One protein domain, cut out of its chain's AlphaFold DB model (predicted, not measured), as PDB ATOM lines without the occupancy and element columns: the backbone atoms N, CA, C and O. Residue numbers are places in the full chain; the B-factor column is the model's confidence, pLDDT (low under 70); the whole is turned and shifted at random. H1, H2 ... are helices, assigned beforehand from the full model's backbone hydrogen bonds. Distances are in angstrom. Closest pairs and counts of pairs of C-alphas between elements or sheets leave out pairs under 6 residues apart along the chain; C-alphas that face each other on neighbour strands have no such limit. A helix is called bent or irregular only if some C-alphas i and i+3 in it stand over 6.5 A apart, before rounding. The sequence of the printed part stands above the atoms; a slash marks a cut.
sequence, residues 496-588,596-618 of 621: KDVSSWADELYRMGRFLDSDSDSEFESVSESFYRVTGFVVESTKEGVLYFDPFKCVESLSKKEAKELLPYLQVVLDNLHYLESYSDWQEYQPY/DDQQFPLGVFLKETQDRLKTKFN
ATOM      1  N   LYS A 496     -68.883 -43.297 470.819       87.06
ATOM      2  CA  LYS A 496     -69.938 -44.038 470.127       87.06
ATOM      3  C   LYS A 496     -71.272 -43.313 470.182       87.06
ATOM      4  O   LYS A 496     -71.937 -43.270 469.153       87.06
ATOM      5  N   ASP A 497     -71.643 -42.743 471.324       88.81
ATOM      6  CA  ASP A 497     -72.927 -42.053 471.465       88.81
ATOM      7  C   ASP A 497     -72.951 -40.807 470.585       88.81
ATOM      8  O   ASP A 497     -73.821 -40.667 469.729       88.81
ATOM      9  N   VAL A 498     -71.924 -39.960 470.693       91.31
ATOM     10  CA  VAL A 498     -71.808 -38.732 469.894       91.31
ATOM     11  C   VAL A 498     -71.704 -39.043 468.396       91.31
ATOM     12  O   VAL A 498     -72.318 -38.363 467.573       91.31
ATOM     13  N   SER A 499     -70.978 -40.100 468.028       89.06
ATOM     14  CA  SER A 499     -70.884 -40.586 466.647       89.06
ATOM     15  C   SER A 499     -72.228 -41.110 466.124       89.06
ATOM     16  O   SER A 499     -72.625 -40.789 465.004       89.06
ATOM     17  N   SER A 500     -72.961 -41.869 466.945       90.06
ATOM     18  CA  SER A 500     -74.289 -42.388 466.607       90.06
ATOM     19  C   SER A 500     -75.297 -41.258 466.437       90.06
ATOM     20  O   SER A 500     -76.040 -41.245 465.459       90.06
ATOM     21  N   TRP A 501     -75.287 -40.273 467.336       94.06
ATOM     22  CA  TRP A 501     -76.138 -39.093 467.228       94.06
ATOM     23  C   TRP A 501     -75.823 -38.281 465.976       94.06
ATOM     24  O   TRP A 501     -76.740 -37.832 465.299       94.06
ATOM     25  N   ALA A 502     -74.547 -38.115 465.616       92.81
ATOM     26  CA  ALA A 502     -74.177 -37.427 464.383       92.81
ATOM     27  C   ALA A 502     -74.767 -38.107 463.134       92.81
ATOM     28  O   ALA A 502     -75.308 -37.420 462.263       92.81
ATOM     29  N   ASP A 503     -74.673 -39.440 463.058       92.12
ATOM     30  CA  ASP A 503     -75.235 -40.231 461.956       92.12
ATOM     31  C   ASP A 503     -76.767 -40.161 461.932       92.12
ATOM     32  O   ASP A 503     -77.369 -39.999 460.873       92.12
ATOM     33  N   GLU A 504     -77.411 -40.212 463.094       94.88
ATOM     34  CA  GLU A 504     -78.863 -40.111 463.191       94.88
ATOM     35  C   GLU A 504     -79.379 -38.727 462.776       94.88
ATOM     36  O   GLU A 504     -80.279 -38.628 461.939       94.88
ATOM     37  N   LEU A 505     -78.753 -37.655 463.275       95.31
ATOM     38  CA  LEU A 505     -79.048 -36.282 462.863       95.31
ATOM     39  C   LEU A 505     -78.882 -36.116 461.345       95.31
ATOM     40  O   LEU A 505     -79.720 -35.497 460.692       95.31
ATOM     41  N   TYR A 506     -77.840 -36.723 460.766       94.88
ATOM     42  CA  TYR A 506     -77.592 -36.681 459.325       94.88
ATOM     43  C   TYR A 506     -78.700 -37.382 458.535       94.88
ATOM     44  O   TYR A 506     -79.205 -36.847 457.545       94.88
ATOM     45  N   ARG A 507     -79.081 -38.591 458.967       93.62
ATOM     46  CA  ARG A 507     -80.156 -39.368 458.341       93.62
ATOM     47  C   ARG A 507     -81.484 -38.634 458.423       93.62
ATOM     48  O   ARG A 507     -82.206 -38.631 457.430       93.62
ATOM     49  N   MET A 508     -81.772 -37.992 459.554       93.00
ATOM     50  CA  MET A 508     -82.976 -37.184 459.723       93.00
ATOM     51  C   MET A 508     -82.975 -35.972 458.791       93.00
ATOM     52  O   MET A 508     -83.936 -35.777 458.051       93.00
ATOM     53  N   GLY A 509     -81.871 -35.220 458.731       91.62
ATOM     54  CA  GLY A 509     -81.716 -34.121 457.772       91.62
ATOM     55  C   GLY A 509     -81.981 -34.577 456.336       91.62
ATOM     56  O   GLY A 509     -82.784 -33.969 455.631       91.62
ATOM     57  N   ARG A 510     -81.407 -35.719 455.940       91.31
ATOM     58  CA  ARG A 510     -81.617 -36.325 454.618       91.31
ATOM     59  C   ARG A 510     -83.043 -36.800 454.364       91.31
ATOM     60  O   ARG A 510     -83.515 -36.701 453.237       91.31
ATOM     61  N   PHE A 511     -83.700 -37.360 455.371       89.75
ATOM     62  CA  PHE A 511     -85.084 -37.801 455.259       89.75
ATOM     63  C   PHE A 511     -86.006 -36.603 455.004       89.75
ATOM     64  O   PHE A 511     -86.750 -36.610 454.026       89.75
ATOM     65  N   LEU A 512     -85.857 -35.543 455.802       87.50
ATOM     66  CA  LEU A 512     -86.622 -34.300 455.672       87.50
ATOM     67  C   LEU A 512     -86.348 -33.546 454.358       87.50
ATOM     68  O   LEU A 512     -87.232 -32.868 453.856       87.50
ATOM     69  N   ASP A 513     -85.145 -33.682 453.791       85.25
ATOM     70  CA  ASP A 513     -84.756 -33.111 452.486       85.25
ATOM     71  C   ASP A 513     -85.369 -33.871 451.291       85.25
ATOM     72  O   ASP A 513     -85.480 -33.355 450.181       85.25
ATOM     73  N   SER A 514     -85.734 -35.144 451.492       75.56
ATOM     74  CA  SER A 514     -86.235 -36.012 450.419       75.56
ATOM     75  C   SER A 514     -87.723 -35.828 450.108       75.56
ATOM     76  O   SER A 514     -88.163 -36.224 449.024       75.56
ATOM     77  N   ASP A 515     -88.470 -35.187 451.010       63.94
ATOM     78  CA  ASP A 515     -89.831 -34.720 450.759       63.94
ATOM     79  C   ASP A 515     -89.766 -33.370 450.035       63.94
ATOM     80  O   ASP A 515     -89.245 -32.384 450.541       63.94
ATOM     81  N   SER A 516     -90.298 -33.310 448.813       55.81
ATOM     82  CA  SER A 516     -90.245 -32.138 447.922       55.81
ATOM     83  C   SER A 516     -91.077 -30.922 448.381       55.81
ATOM     84  O   SER A 516     -91.419 -30.071 447.555       55.81
ATOM     85  N   ASP A 517     -91.435 -30.850 449.662       60.72
ATOM     86  CA  ASP A 517     -92.225 -29.780 450.263       60.72
ATOM     87  C   ASP A 517     -91.317 -28.742 450.937       60.72
ATOM     88  O   ASP A 517     -90.499 -29.051 451.801       60.72
ATOM     89  N   SER A 518     -91.513 -27.463 450.597       64.00
ATOM     90  CA  SER A 518     -90.745 -26.331 451.148       64.00
ATOM     91  C   SER A 518     -90.922 -26.121 452.660       64.00
ATOM     92  O   SER A 518     -90.341 -25.198 453.226       64.00
ATOM     93  N   GLU A 519     -91.779 -26.907 453.314       75.88
ATOM     94  CA  GLU A 519     -92.110 -26.766 454.732       75.88
ATOM     95  C   GLU A 519     -90.963 -27.230 455.645       75.88
ATOM     96  O   GLU A 519     -90.733 -26.620 456.690       75.88
ATOM     97  N   PHE A 520     -90.172 -28.225 455.222       82.25
ATOM     98  CA  PHE A 520     -89.106 -28.816 456.045       82.25
ATOM     99  C   PHE A 520     -87.687 -28.372 455.676       82.25
ATOM    100  O   PHE A 520     -86.742 -28.747 456.368       82.25
ATOM    101  N   GLU A 521     -87.519 -27.522 454.658       85.94
ATOM    102  CA  GLU A 521     -86.204 -27.076 454.162       85.94
ATOM    103  C   GLU A 521     -85.337 -26.474 455.285       85.94
ATOM    104  O   GLU A 521     -84.178 -26.846 455.469       85.94
ATOM    105  N   SER A 522     -85.917 -25.594 456.108       86.81
ATOM    106  CA  SER A 522     -85.196 -24.962 457.225       86.81
ATOM    107  C   SER A 522     -84.838 -25.934 458.358       86.81
ATOM    108  O   SER A 522     -83.802 -25.779 459.012       86.81
ATOM    109  N   VAL A 523     -85.675 -26.949 458.583       90.94
ATOM    110  CA  VAL A 523     -85.458 -27.972 459.611       90.94
ATOM    111  C   VAL A 523     -84.357 -28.919 459.142       90.94
ATOM    112  O   VAL A 523     -83.375 -29.099 459.857       90.94
ATOM    113  N   SER A 524     -84.456 -29.428 457.914       92.38
ATOM    114  CA  SER A 524     -83.437 -30.269 457.281       92.38
ATOM    115  C   SER A 524     -82.050 -29.612 457.287       92.38
ATOM    116  O   SER A 524     -81.082 -30.213 457.764       92.38
ATOM    117  N   GLU A 525     -81.955 -28.343 456.872       93.25
ATOM    118  CA  GLU A 525     -80.699 -27.580 456.910       93.25
ATOM    119  C   GLU A 525     -80.134 -27.484 458.336       93.25
ATOM    120  O   GLU A 525     -78.927 -27.627 458.543       93.25
ATOM    121  N   SER A 526     -80.997 -27.301 459.339       95.69
ATOM    122  CA  SER A 526     -80.577 -27.264 460.745       95.69
ATOM    123  C   SER A 526     -79.958 -28.591 461.185       95.69
ATOM    124  O   SER A 526     -78.887 -28.588 461.797       95.69
ATOM    125  N   PHE A 527     -80.571 -29.721 460.814       95.50
ATOM    126  CA  PHE A 527     -80.019 -31.052 461.075       95.50
ATOM    127  C   PHE A 527     -78.642 -31.228 460.421       95.50
ATOM    128  O   PHE A 527     -77.699 -31.609 461.108       95.50
ATOM    129  N   TYR A 528     -78.468 -30.858 459.146       94.62
ATOM    130  CA  TYR A 528     -77.162 -30.949 458.480       94.62
ATOM    131  C   TYR A 528     -76.083 -30.073 459.129       94.62
ATOM    132  O   TYR A 528     -74.937 -30.509 459.293       94.62
ATOM    133  N   ARG A 529     -76.426 -28.837 459.513       94.25
ATOM    134  CA  ARG A 529     -75.489 -27.911 460.170       94.25
ATOM    135  C   ARG A 529     -75.043 -28.433 461.528       94.25
ATOM    136  O   ARG A 529     -73.845 -28.413 461.818       94.25
ATOM    137  N   VAL A 530     -75.981 -28.929 462.332       95.00
ATOM    138  CA  VAL A 530     -75.668 -29.513 463.640       95.00
ATOM    139  C   VAL A 530     -74.885 -30.814 463.470       95.00
ATOM    140  O   VAL A 530     -73.864 -30.966 464.131       95.00
ATOM    141  N   THR A 531     -75.243 -31.695 462.528       95.12
ATOM    142  CA  THR A 531     -74.437 -32.882 462.183       95.12
ATOM    143  C   THR A 531     -72.985 -32.511 461.907       95.12
ATOM    144  O   THR A 531     -72.089 -33.121 462.482       95.12
ATOM    145  N   GLY A 532     -72.732 -31.517 461.046       91.56
ATOM    146  CA  GLY A 532     -71.368 -31.104 460.705       91.56
ATOM    147  C   GLY A 532     -70.554 -30.696 461.936       91.56
ATOM    148  O   GLY A 532     -69.388 -31.064 462.056       91.56
ATOM    149  N   PHE A 533     -71.192 -30.005 462.882       91.12
ATOM    150  CA  PHE A 533     -70.588 -29.659 464.164       91.12
ATOM    151  C   PHE A 533     -70.335 -30.891 465.051       91.12
ATOM    152  O   PHE A 533     -69.236 -31.056 465.578       91.12
ATOM    153  N   VAL A 534     -71.315 -31.787 465.196       91.06
ATOM    154  CA  VAL A 534     -71.165 -32.992 466.031       91.06
ATOM    155  C   VAL A 534     -70.067 -33.909 465.474       91.06
ATOM    156  O   VAL A 534     -69.242 -34.402 466.241       91.06
ATOM    157  N   VAL A 535     -69.968 -34.056 464.146       89.88
ATOM    158  CA  VAL A 535     -68.883 -34.794 463.467       89.88
ATOM    159  C   VAL A 535     -67.506 -34.185 463.751       89.88
ATOM    160  O   VAL A 535     -66.532 -34.922 463.890       89.88
ATOM    161  N   GLU A 536     -67.396 -32.860 463.870       87.31
ATOM    162  CA  GLU A 536     -66.127 -32.211 464.224       87.31
ATOM    163  C   GLU A 536     -65.603 -32.706 465.580       87.31
ATOM    164  O   GLU A 536     -64.410 -32.968 465.733       87.31
ATOM    165  N   SER A 537     -66.511 -32.913 466.534       83.94
ATOM    166  CA  SER A 537     -66.205 -33.389 467.889       83.94
ATOM    167  C   SER A 537     -65.584 -34.790 467.897       83.94
ATOM    168  O   SER A 537     -64.810 -35.118 468.790       83.94
ATOM    169  N   THR A 538     -65.859 -35.621 466.886       83.75
ATOM    170  CA  THR A 538     -65.345 -37.001 466.794       83.75
ATOM    171  C   THR A 538     -64.028 -37.111 466.013       83.75
ATOM    172  O   THR A 538     -63.488 -38.207 465.825       83.75
ATOM    173  N   LYS A 539     -63.442 -35.996 465.555       80.75
ATOM    174  CA  LYS A 539     -62.202 -36.034 464.759       80.75
ATOM    175  C   LYS A 539     -60.976 -36.521 465.528       80.75
ATOM    176  O   LYS A 539     -60.141 -37.203 464.937       80.75
ATOM    177  N   GLU A 540     -60.891 -36.242 466.821       73.69
ATOM    178  CA  GLU A 540     -59.732 -36.579 467.668       73.69
ATOM    179  C   GLU A 540     -59.594 -38.089 467.947       73.69
ATOM    180  O   GLU A 540     -58.562 -38.551 468.425       73.69
ATOM    181  N   GLY A 541     -60.610 -38.888 467.599       82.44
ATOM    182  CA  GLY A 541     -60.639 -40.317 467.899       82.44
ATOM    183  C   GLY A 541     -61.000 -40.602 469.358       82.44
ATOM    184  O   GLY A 541     -61.349 -39.708 470.120       82.44
ATOM    185  N   VAL A 542     -60.959 -41.880 469.736       86.38
ATOM    186  CA  VAL A 542     -61.530 -42.361 471.005       86.38
ATOM    187  C   VAL A 542     -60.648 -42.095 472.231       86.38
ATOM    188  O   VAL A 542     -61.176 -41.855 473.313       86.38
ATOM    189  N   LEU A 543     -59.315 -42.119 472.097       83.50
ATOM    190  CA  LEU A 543     -58.401 -42.092 473.246       83.50
ATOM    191  C   LEU A 543     -58.402 -40.742 473.974       83.50
ATOM    192  O   LEU A 543     -58.452 -40.698 475.197       83.50
ATOM    193  N   TYR A 544     -58.423 -39.649 473.216       79.06
ATOM    194  CA  TYR A 544     -58.426 -38.277 473.733       79.06
ATOM    195  C   TYR A 544     -59.733 -37.556 473.405       79.06
ATOM    196  O   TYR A 544     -59.744 -36.349 473.166       79.06
ATOM    197  N   PHE A 545     -60.827 -38.314 473.331       86.44
ATOM    198  CA  PHE A 545     -62.124 -37.772 472.970       86.44
ATOM    199  C   PHE A 545     -62.592 -36.762 474.019       86.44
ATOM    200  O   PHE A 545     -62.856 -37.119 475.168       86.44
ATOM    201  N   ASP A 546     -62.731 -35.517 473.584       87.12
ATOM    202  CA  ASP A 546     -63.449 -34.478 474.300       87.12
ATOM    203  C   ASP A 546     -64.590 -33.989 473.391       87.12
ATOM    204  O   ASP A 546     -64.327 -33.358 472.359       87.12
ATOM    205  N   PRO A 547     -65.853 -34.273 473.756       88.25
ATOM    206  CA  PRO A 547     -67.014 -33.954 472.935       88.25
ATOM    207  C   PRO A 547     -67.244 -32.443 472.776       88.25
ATOM    208  O   PRO A 547     -68.010 -32.041 471.904       88.25
ATOM    209  N   PHE A 548     -66.592 -31.597 473.582       90.94
ATOM    210  CA  PHE A 548     -66.741 -30.142 473.535       90.94
ATOM    211  C   PHE A 548     -65.495 -29.409 473.034       90.94
ATOM    212  O   PHE A 548     -65.537 -28.186 472.895       90.94
ATOM    213  N   LYS A 549     -64.412 -30.112 472.686       86.44
ATOM    214  CA  LYS A 549     -63.179 -29.489 472.170       86.44
ATOM    215  C   LYS A 549     -63.429 -28.609 470.940       86.44
ATOM    216  O   LYS A 549     -62.829 -27.548 470.782       86.44
ATOM    217  N   CYS A 550     -64.369 -28.997 470.080       84.75
ATOM    218  CA  CYS A 550     -64.785 -28.218 468.909       84.75
ATOM    219  C   CYS A 550     -65.406 -26.852 469.274       84.75
ATOM    220  O   CYS A 550     -65.320 -25.900 468.501       84.75
ATOM    221  N   VAL A 551     -65.977 -26.700 470.475       90.00
ATOM    222  CA  VAL A 551     -66.463 -25.403 470.970       90.00
ATOM    223  C   VAL A 551     -65.296 -24.432 471.122       90.00
ATOM    224  O   VAL A 551     -65.458 -23.235 470.871       90.00
ATOM    225  N   GLU A 552     -64.106 -24.916 471.485       86.69
ATOM    226  CA  GLU A 552     -62.902 -24.101 471.656       86.69
ATOM    227  C   GLU A 552     -62.353 -23.565 470.329       86.69
ATOM    228  O   GLU A 552     -61.845 -22.439 470.302       86.69
ATOM    229  N   SER A 553     -62.534 -24.287 469.223       85.44
ATOM    230  CA  SER A 553     -62.027 -23.888 467.903       85.44
ATOM    231  C   SER A 553     -62.940 -22.921 467.144       85.44
ATOM    232  O   SER A 553     -62.457 -22.179 466.289       85.44
ATOM    233  N   LEU A 554     -64.236 -22.870 467.470       89.50
ATOM    234  CA  LEU A 554     -65.180 -21.966 466.807       89.50
ATOM    235  C   LEU A 554     -64.867 -20.491 467.074       89.50
ATOM    236  O   LEU A 554     -64.474 -20.116 468.184       89.50
ATOM    237  N   SER A 555     -65.119 -19.641 466.076       93.25
ATOM    238  CA  SER A 555     -65.145 -18.183 466.200       93.25
ATOM    239  C   SER A 555     -66.504 -17.671 466.689       93.25
ATOM    240  O   SER A 555     -67.539 -18.330 466.583       93.25
ATOM    241  N   LYS A 556     -66.536 -16.416 467.157       92.81
ATOM    242  CA  LYS A 556     -67.786 -15.759 467.583       92.81
ATOM    243  C   LYS A 556     -68.830 -15.673 466.464       92.81
ATOM    244  O   LYS A 556     -70.024 -15.633 466.754       92.81
ATOM    245  N   LYS A 557     -68.394 -15.576 465.202       94.00
ATOM    246  CA  LYS A 557     -69.293 -15.511 464.044       94.00
ATOM    247  C   LYS A 557     -69.953 -16.869 463.814       94.00
ATOM    248  O   LYS A 557     -71.173 -16.933 463.779       94.00
ATOM    249  N   GLU A 558     -69.153 -17.927 463.742       92.44
ATOM    250  CA  GLU A 558     -69.645 -19.292 463.522       92.44
ATOM    251  C   GLU A 558     -70.559 -19.744 464.666       92.44
ATOM    252  O   GLU A 558     -71.622 -20.300 464.417       92.44
ATOM    253  N   ALA A 559     -70.223 -19.408 465.917       92.12
ATOM    254  CA  ALA A 559     -71.089 -19.687 467.061       92.12
ATOM    255  C   ALA A 559     -72.466 -19.011 466.935       92.12
ATOM    256  O   ALA A 559     -73.489 -19.637 467.190       92.12
ATOM    257  N   LYS A 560     -72.518 -17.741 466.504       93.38
ATOM    258  CA  LYS A 560     -73.789 -17.029 466.276       93.38
ATOM    259  C   LYS A 560     -74.615 -17.628 465.142       93.38
ATOM    260  O   LYS A 560     -75.836 -17.567 465.209       93.38
ATOM    261  N   GLU A 561     -73.960 -18.151 464.112       93.31
ATOM    262  CA  GLU A 561     -74.626 -18.825 462.997       93.31
ATOM    263  C   GLU A 561     -75.147 -20.208 463.410       93.31
ATOM    264  O   GLU A 561     -76.218 -20.595 462.968       93.31
ATOM    265  N   LEU A 562     -74.440 -20.921 464.295       93.69
ATOM    266  CA  LEU A 562     -74.806 -22.265 464.751       93.69
ATOM    267  C   LEU A 562     -75.968 -22.285 465.761       93.69
ATOM    268  O   LEU A 562     -76.792 -23.197 465.725       93.69
ATOM    269  N   LEU A 563     -76.050 -21.296 466.658       95.12
ATOM    270  CA  LEU A 563     -77.036 -21.267 467.751       95.12
ATOM    271  C   LEU A 563     -78.509 -21.402 467.299       95.12
ATOM    272  O   LEU A 563     -79.226 -22.180 467.931       95.12
ATOM    273  N   PRO A 564     -78.981 -20.717 466.234       95.25
ATOM    274  CA  PRO A 564     -80.342 -20.903 465.732       95.25
ATOM    275  C   PRO A 564     -80.608 -22.329 465.238       95.25
ATOM    276  O   PRO A 564     -81.657 -22.887 465.541       95.25
ATOM    277  N   TYR A 565     -79.648 -22.942 464.535       96.50
ATOM    278  CA  TYR A 565     -79.781 -24.320 464.050       96.50
ATOM    279  C   TYR A 565     -79.820 -25.325 465.207       96.50
ATOM    280  O   TYR A 565     -80.637 -26.241 465.192       96.50
ATOM    281  N   LEU A 566     -78.993 -25.120 466.244       95.38
ATOM    282  CA  LEU A 566     -79.046 -25.921 467.473       95.38
ATOM    283  C   LEU A 566     -80.427 -25.856 468.127       95.38
ATOM    284  O   LEU A 566     -80.939 -26.887 468.551       95.38
ATOM    285  N   GLN A 567     -81.039 -24.669 468.181       95.94
ATOM    286  CA  GLN A 567     -82.373 -24.515 468.758       95.94
ATOM    287  C   GLN A 567     -83.435 -25.263 467.945       95.94
ATOM    288  O   GLN A 567     -84.230 -25.996 468.522       95.94
ATOM    289  N   VAL A 568     -83.405 -25.146 466.613       95.56
ATOM    290  CA  VAL A 568     -84.333 -25.882 465.742       95.56
ATOM    291  C   VAL A 568     -84.188 -27.389 465.944       95.56
ATOM    292  O   VAL A 568     -85.194 -28.076 466.068       95.56
ATOM    293  N   VAL A 569     -82.965 -27.920 466.030       96.19
ATOM    294  CA  VAL A 569     -82.764 -29.356 466.283       96.19
ATOM    295  C   VAL A 569     -83.280 -29.759 467.668       96.19
ATOM    296  O   VAL A 569     -83.976 -30.766 467.768       96.19
ATOM    297  N   LEU A 570     -83.010 -28.967 468.714       95.31
ATOM    298  CA  LEU A 570     -83.519 -29.205 470.075       95.31
ATOM    299  C   LEU A 570     -85.055 -29.282 470.119       95.31
ATOM    300  O   LEU A 570     -85.603 -30.177 470.762       95.31
ATOM    301  N   ASP A 571     -85.742 -28.395 469.399       94.56
ATOM    302  CA  ASP A 571     -87.210 -28.356 469.339       94.56
ATOM    303  C   ASP A 571     -87.803 -29.555 468.563       94.56
ATOM    304  O   ASP A 571     -88.984 -29.882 468.699       94.56
ATOM    305  N   ASN A 572     -86.978 -30.244 467.768       93.94
ATOM    306  CA  ASN A 572     -87.384 -31.285 466.823       93.94
ATOM    307  C   ASN A 572     -86.751 -32.662 467.107       93.94
ATOM    308  O   ASN A 572     -86.799 -33.553 466.258       93.94
ATOM    309  N   LEU A 573     -86.204 -32.885 468.310       91.88
ATOM    310  CA  LEU A 573     -85.617 -34.180 468.702       91.88
ATOM    311  C   LEU A 573     -86.621 -35.338 468.664       91.88
ATOM    312  O   LEU A 573     -86.218 -36.482 468.493       91.88
ATOM    313  N   HIS A 574     -87.918 -35.048 468.773       90.19
ATOM    314  CA  HIS A 574     -88.988 -36.044 468.751       90.19
ATOM    315  C   HIS A 574     -89.145 -36.780 467.410       90.19
ATOM    316  O   HIS A 574     -89.846 -37.785 467.354       90.19
ATOM    317  N   TYR A 575     -88.500 -36.306 466.339       88.88
ATOM    318  CA  TYR A 575     -88.441 -37.034 465.071       88.88
ATOM    319  C   TYR A 575     -87.420 -38.175 465.073       88.88
ATOM    320  O   TYR A 575     -87.456 -39.018 464.181       88.88
ATOM    321  N   LEU A 576     -86.500 -38.198 466.036       91.12
ATOM    322  CA  LEU A 576     -85.409 -39.162 466.082       91.12
ATOM    323  C   LEU A 576     -85.899 -40.547 466.534       91.12
ATOM    324  O   LEU A 576     -86.762 -40.681 467.407       91.12
ATOM    325  N   GLU A 577     -85.319 -41.588 465.944       86.94
ATOM    326  CA  GLU A 577     -85.599 -42.983 466.294       86.94
ATOM    327  C   GLU A 577     -85.116 -43.256 467.721       86.94
ATOM    328  O   GLU A 577     -85.871 -43.768 468.541       86.94
ATOM    329  N   SER A 578     -83.924 -42.766 468.074       87.00
ATOM    330  CA  SER A 578     -83.371 -42.883 469.425       87.00
ATOM    331  C   SER A 578     -84.186 -42.135 470.480       87.00
ATOM    332  O   SER A 578     -84.171 -42.525 471.646       87.00
ATOM    333  N   TYR A 579     -84.916 -41.081 470.097       88.62
ATOM    334  CA  TYR A 579     -85.865 -40.417 470.990       88.62
ATOM    335  C   TYR A 579     -87.082 -41.307 471.251       88.62
ATOM    336  O   TYR A 579     -87.510 -41.439 472.396       88.62
ATOM    337  N   SER A 580     -87.604 -41.953 470.205       85.38
ATOM    338  CA  SER A 580     -88.715 -42.907 470.315       85.38
ATOM    339  C   SER A 580     -88.320 -44.124 471.161       85.38
ATOM    340  O   SER A 580     -89.033 -44.472 472.100       85.38
ATOM    341  N   ASP A 581     -87.140 -44.698 470.912       83.81
ATOM    342  CA  ASP A 581     -86.574 -45.792 471.709       83.81
ATOM    343  C   ASP A 581     -86.367 -45.371 473.167       83.81
ATOM    344  O   ASP A 581     -86.715 -46.104 474.091       83.81
ATOM    345  N   TRP A 582     -85.831 -44.171 473.401       84.75
ATOM    346  CA  TRP A 582     -85.646 -43.638 474.749       84.75
ATOM    347  C   TRP A 582     -86.974 -43.489 475.499       84.75
ATOM    348  O   TRP A 582     -86.999 -43.712 476.709       84.75
ATOM    349  N   GLN A 583     -88.070 -43.153 474.808       82.50
ATOM    350  CA  GLN A 583     -89.412 -43.120 475.395       82.50
ATOM    351  C   GLN A 583     -89.960 -44.524 475.693       82.50
ATOM    352  O   GLN A 583     -90.622 -44.710 476.715       82.50
ATOM    353  N   GLU A 584     -89.701 -45.505 474.824       79.75
ATOM    354  CA  GLU A 584     -90.210 -46.878 474.953       79.75
ATOM    355  C   GLU A 584     -89.444 -47.707 475.999       79.75
ATOM    356  O   GLU A 584     -90.049 -48.473 476.750       79.75
ATOM    357  N   TYR A 585     -88.123 -47.524 476.090       69.25
ATOM    358  CA  TYR A 585     -87.218 -48.279 476.962       69.25
ATOM    359  C   TYR A 585     -86.933 -47.612 478.315       69.25
ATOM    360  O   TYR A 585     -86.030 -48.060 479.027       69.25
ATOM    361  N   GLN A 586     -87.702 -46.587 478.708       62.50
ATOM    362  CA  GLN A 586     -87.689 -46.094 480.089       62.50
ATOM    363  C   GLN A 586     -87.898 -47.289 481.032       62.50
ATOM    364  O   GLN A 586     -88.955 -47.932 480.967       62.50
ATOM    365  N   PRO A 587     -86.925 -47.646 481.887       49.84
ATOM    366  CA  PRO A 587     -87.129 -48.750 482.801       49.84
ATOM    367  C   PRO A 587     -88.320 -48.413 483.706       49.84
ATOM    368  O   PRO A 587     -88.449 -47.298 484.213       49.84
ATOM    369  N   TYR A 588     -89.198 -49.390 483.925       49.00
ATOM    370  CA  TYR A 588     -90.081 -49.410 485.089       49.00
ATOM    371  C   TYR A 588     -89.201 -49.500 486.356       49.00
ATOM    372  O   TYR A 588     -89.132 -50.541 486.999       49.00
ATOM    373  N   ASP A 596     -90.553 -37.098 485.841       48.56
ATOM    374  CA  ASP A 596     -90.422 -35.790 485.195       48.56
ATOM    375  C   ASP A 596     -88.964 -35.283 485.091       48.56
ATOM    376  O   ASP A 596     -88.720 -34.291 484.403       48.56
ATOM    377  N   ASP A 597     -87.984 -35.967 485.704       53.19
ATOM    378  CA  ASP A 597     -86.583 -35.505 485.766       53.19
ATOM    379  C   ASP A 597     -85.620 -36.187 484.768       53.19
ATOM    380  O   ASP A 597     -84.464 -35.770 484.640       53.19
ATOM    381  N   GLN A 598     -86.054 -37.209 484.017       65.75
ATOM    382  CA  GLN A 598     -85.187 -37.871 483.032       65.75
ATOM    383  C   GLN A 598     -85.188 -37.120 481.690       65.75
ATOM    384  O   GLN A 598     -86.215 -36.987 481.028       65.75
ATOM    385  N   GLN A 599     -84.019 -36.629 481.268       81.88
ATOM    386  CA  GLN A 599     -83.838 -35.889 480.013       81.88
ATOM    387  C   GLN A 599     -83.224 -36.773 478.921       81.88
ATOM    388  O   GLN A 599     -82.325 -37.572 479.184       81.88
ATOM    389  N   PHE A 600     -83.675 -36.595 477.677       89.12
ATOM    390  CA  PHE A 600     -83.138 -37.311 476.520       89.12
ATOM    391  C   PHE A 600     -81.645 -36.972 476.298       89.12
ATOM    392  O   PHE A 600     -81.333 -35.793 476.093       89.12
ATOM    393  N   PRO A 601     -80.718 -37.955 476.291       90.69
ATOM    394  CA  PRO A 601     -79.270 -37.709 476.331       90.69
ATOM    395  C   PRO A 601     -78.716 -36.779 475.243       90.69
ATOM    396  O   PRO A 601     -77.951 -35.865 475.552       90.69
ATOM    397  N   LEU A 602     -79.136 -36.948 473.984       92.69
ATOM    398  CA  LEU A 602     -78.724 -36.052 472.896       92.69
ATOM    399  C   LEU A 602     -79.238 -34.621 473.122       92.69
ATOM    400  O   LEU A 602     -78.531 -33.653 472.851       92.69
ATOM    401  N   GLY A 603     -80.444 -34.467 473.670       93.56
ATOM    402  CA  GLY A 603     -80.980 -33.156 474.032       93.56
ATOM    403  C   GLY A 603     -80.148 -32.465 475.110       93.56
ATOM    404  O   GLY A 603     -79.840 -31.280 474.978       93.56
ATOM    405  N   VAL A 604     -79.716 -33.213 476.130       93.62
ATOM    406  CA  VAL A 604     -78.804 -32.707 477.169       93.62
ATOM    407  C   VAL A 604     -77.474 -32.272 476.550       93.62
ATOM    408  O   VAL A 604     -77.035 -31.146 476.780       93.62
ATOM    409  N   PHE A 605     -76.884 -33.113 475.696       94.25
ATOM    410  CA  PHE A 605     -75.626 -32.825 475.006       94.25
ATOM    411  C   PHE A 605     -75.687 -31.547 474.151       94.25
ATOM    412  O   PHE A 605     -74.806 -30.681 474.234       94.25
ATOM    413  N   LEU A 606     -76.735 -31.393 473.335       94.94
ATOM    414  CA  LEU A 606     -76.906 -30.218 472.474       94.94
ATOM    415  C   LEU A 606     -77.194 -28.947 473.280       94.94
ATOM    416  O   LEU A 606     -76.704 -27.875 472.925       94.94
ATOM    417  N   LYS A 607     -77.940 -29.054 474.384       94.75
ATOM    418  CA  LYS A 607     -78.192 -27.924 475.283       94.75
ATOM    419  C   LYS A 607     -76.914 -27.478 475.988       94.75
ATOM    420  O   LYS A 607     -76.598 -26.294 475.993       94.75
ATOM    421  N   GLU A 608     -76.125 -28.421 476.488       94.94
ATOM    422  CA  GLU A 608     -74.832 -28.122 477.098       94.94
ATOM    423  C   GLU A 608     -73.864 -27.487 476.086       94.94
ATOM    424  O   GLU A 608     -73.177 -26.512 476.395       94.94
ATOM    425  N   THR A 609     -73.866 -27.973 474.841       93.38
ATOM    426  CA  THR A 609     -73.143 -27.341 473.728       93.38
ATOM    427  C   THR A 609     -73.584 -25.887 473.536       93.38
ATOM    428  O   THR A 609     -72.745 -24.986 473.437       93.38
ATOM    429  N   GLN A 610     -74.899 -25.645 473.503       94.38
ATOM    430  CA  GLN A 610     -75.485 -24.313 473.356       94.38
ATOM    431  C   GLN A 610     -75.031 -23.376 474.489       94.38
ATOM    432  O   GLN A 610     -74.575 -22.259 474.226       94.38
ATOM    433  N   ASP A 611     -75.086 -23.846 475.735       94.31
ATOM    434  CA  ASP A 611     -74.709 -23.086 476.930       94.31
ATOM    435  C   ASP A 611     -73.209 -22.762 476.955       94.31
ATOM    436  O   ASP A 611     -72.810 -21.626 477.247       94.31
ATOM    437  N   ARG A 612     -72.357 -23.721 476.571       94.69
ATOM    438  CA  ARG A 612     -70.903 -23.519 476.447       94.69
ATOM    439  C   ARG A 612     -70.570 -22.473 475.382       94.69
ATOM    440  O   ARG A 612     -69.747 -21.589 475.633       94.69
ATOM    441  N   LEU A 613     -71.243 -22.500 474.227       94.06
ATOM    442  CA  LEU A 613     -71.076 -21.494 473.168       94.06
ATOM    443  C   LEU A 613     -71.505 -20.096 473.624       94.06
ATOM    444  O   LEU A 613     -70.775 -19.119 473.404       94.06
ATOM    445  N   LYS A 614     -72.666 -19.990 474.283       92.81
ATOM    446  CA  LYS A 614     -73.176 -18.725 474.832       92.81
ATOM    447  C   LYS A 614     -72.211 -18.141 475.858       92.81
ATOM    448  O   LYS A 614     -71.846 -16.965 475.753       92.81
ATOM    449  N   THR A 615     -71.739 -18.979 476.779       94.44
ATOM    450  CA  THR A 615     -70.791 -18.607 477.836       94.44
ATOM    451  C   THR A 615     -69.458 -18.145 477.254       94.44
ATOM    452  O   THR A 615     -69.008 -17.043 477.561       94.44
ATOM    453  N   LYS A 616     -68.853 -18.923 476.344       92.31
ATOM    454  CA  LYS A 616     -67.557 -18.590 475.722       92.31
ATOM    455  C   LYS A 616     -67.566 -17.215 475.047       92.31
ATOM    456  O   LYS A 616     -66.578 -16.484 475.103       92.31
ATOM    457  N   PHE A 617     -68.672 -16.849 474.397       92.75
ATOM    458  CA  PHE A 617     -68.753 -15.635 473.579       92.75
ATOM    459  C   PHE A 617     -69.548 -14.477 474.187       92.75
ATOM    460  O   PHE A 617     -69.694 -13.437 473.517       92.75
ATOM    461  N   ASN A 618     -70.016 -14.625 475.432       89.62
ATOM    462  CA  ASN A 618     -70.926 -13.698 476.110       89.62
ATOM    463  C   ASN A 618     -72.128 -13.338 475.219       89.62
ATOM    464  O   ASN A 618     -72.399 -12.161 474.951       89.62
TER     465      ASN A 618
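This is residues 496 to 588 and 596 to 618 of the 621 residues of the protein "PPDK_N domain-containing protein" of Candidatus Beckwithbacteria bacterium CG10_big_fil_rev_8_21_14_0_10_34_10 (UniProt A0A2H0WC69). Two antiparallel helix pairs are stacked crosswise: the hairpin of H1 and H2 makes one layer, and H4 and H6 make the other, with H4 crossing H2. The stack is only partly closed, for H2 and H6 stay apart; short H3 bridges the end of H2 and H6, while H5 lies at the periphery near H1 and H6, touching no helix. The printed part has 116 residues with six named helices, H1 to H6 in chain order, and no named strand; the class is all helix. The whole is compact, with a radius of gyration of the C-alphas of 14.5 A, and rounded, spanning 41 by 34 by 29 A.

Begin at H1, residues 496 to 514, the longest helix. It touches H2, residues 521 to 537, in a helical hairpin at a shallow tilt of 23 degrees, opposite ways; the closest C-alphas, of Gly 509 and Ser 524, are 4.2 A apart. H2 is the hub, touching three helices. Its residues 523 to 530 touch residues 562 to 569 of H4, residues 556 to 571, at a steep tilt of 63 degrees, with C-alphas 526 and 565 closest at 4.5 A. Its residues 533 to 537 touch H3, residues 549 to 553, closest at C-alphas 537 and 550, 5.5 A. H4 touches H6, residues 601 to 617, at a shallow tilt of 26 degrees, opposite ways; C-alphas 556 and 617 are closest at 6.1 A. H3 and H6 only just touch, with 3 pairs of C-alphas within 8 A, the closest being those of Val 551 and Leu 613 at 6.4 A. H5, residues 577 to 584, is near H6 and close to but not clearly touching H1, with C-alphas 504 and 577 closest at 8.0 A. The helix packing is mostly aligned, only just: 2 of 3 tilts are shallow. In H1, H2, H5 and H6 every O i to N i+4 pair is within hydrogen-bond range; H4 has 10 of 12, and H3 has 0 of 1 but 2 of 2 O i to N i+3 pairs.

Find C-alpha 496 at (-69.938, -44.038, 470.127); from there H1 runs 26.8 A. H2 is 25.1 A long, H3 7.1 A and H5 10.6 A. H4, 23.2 A, has a kink of 28 degrees near residue 564 and is irregular, only just: C-alphas 561 and 564 are 6.7 A apart. H6, 24.6 A, ends at C-alpha 617, (-68.753, -15.635, 473.579).

Look for the farthest C-alphas at Lys 557 and Tyr 588, 45.0 A apart. Residues 589 to 595 are not printed, and C-alphas 588 and 596 are 13.6 A apart across this cut, in the link from H5 to H6. The link from H2 to H3 is long, with 11 residues. Mean pLDDT of the printed part is 87.2; residues 515 to 518, 585 to 588 and 596 to 598 are under 70.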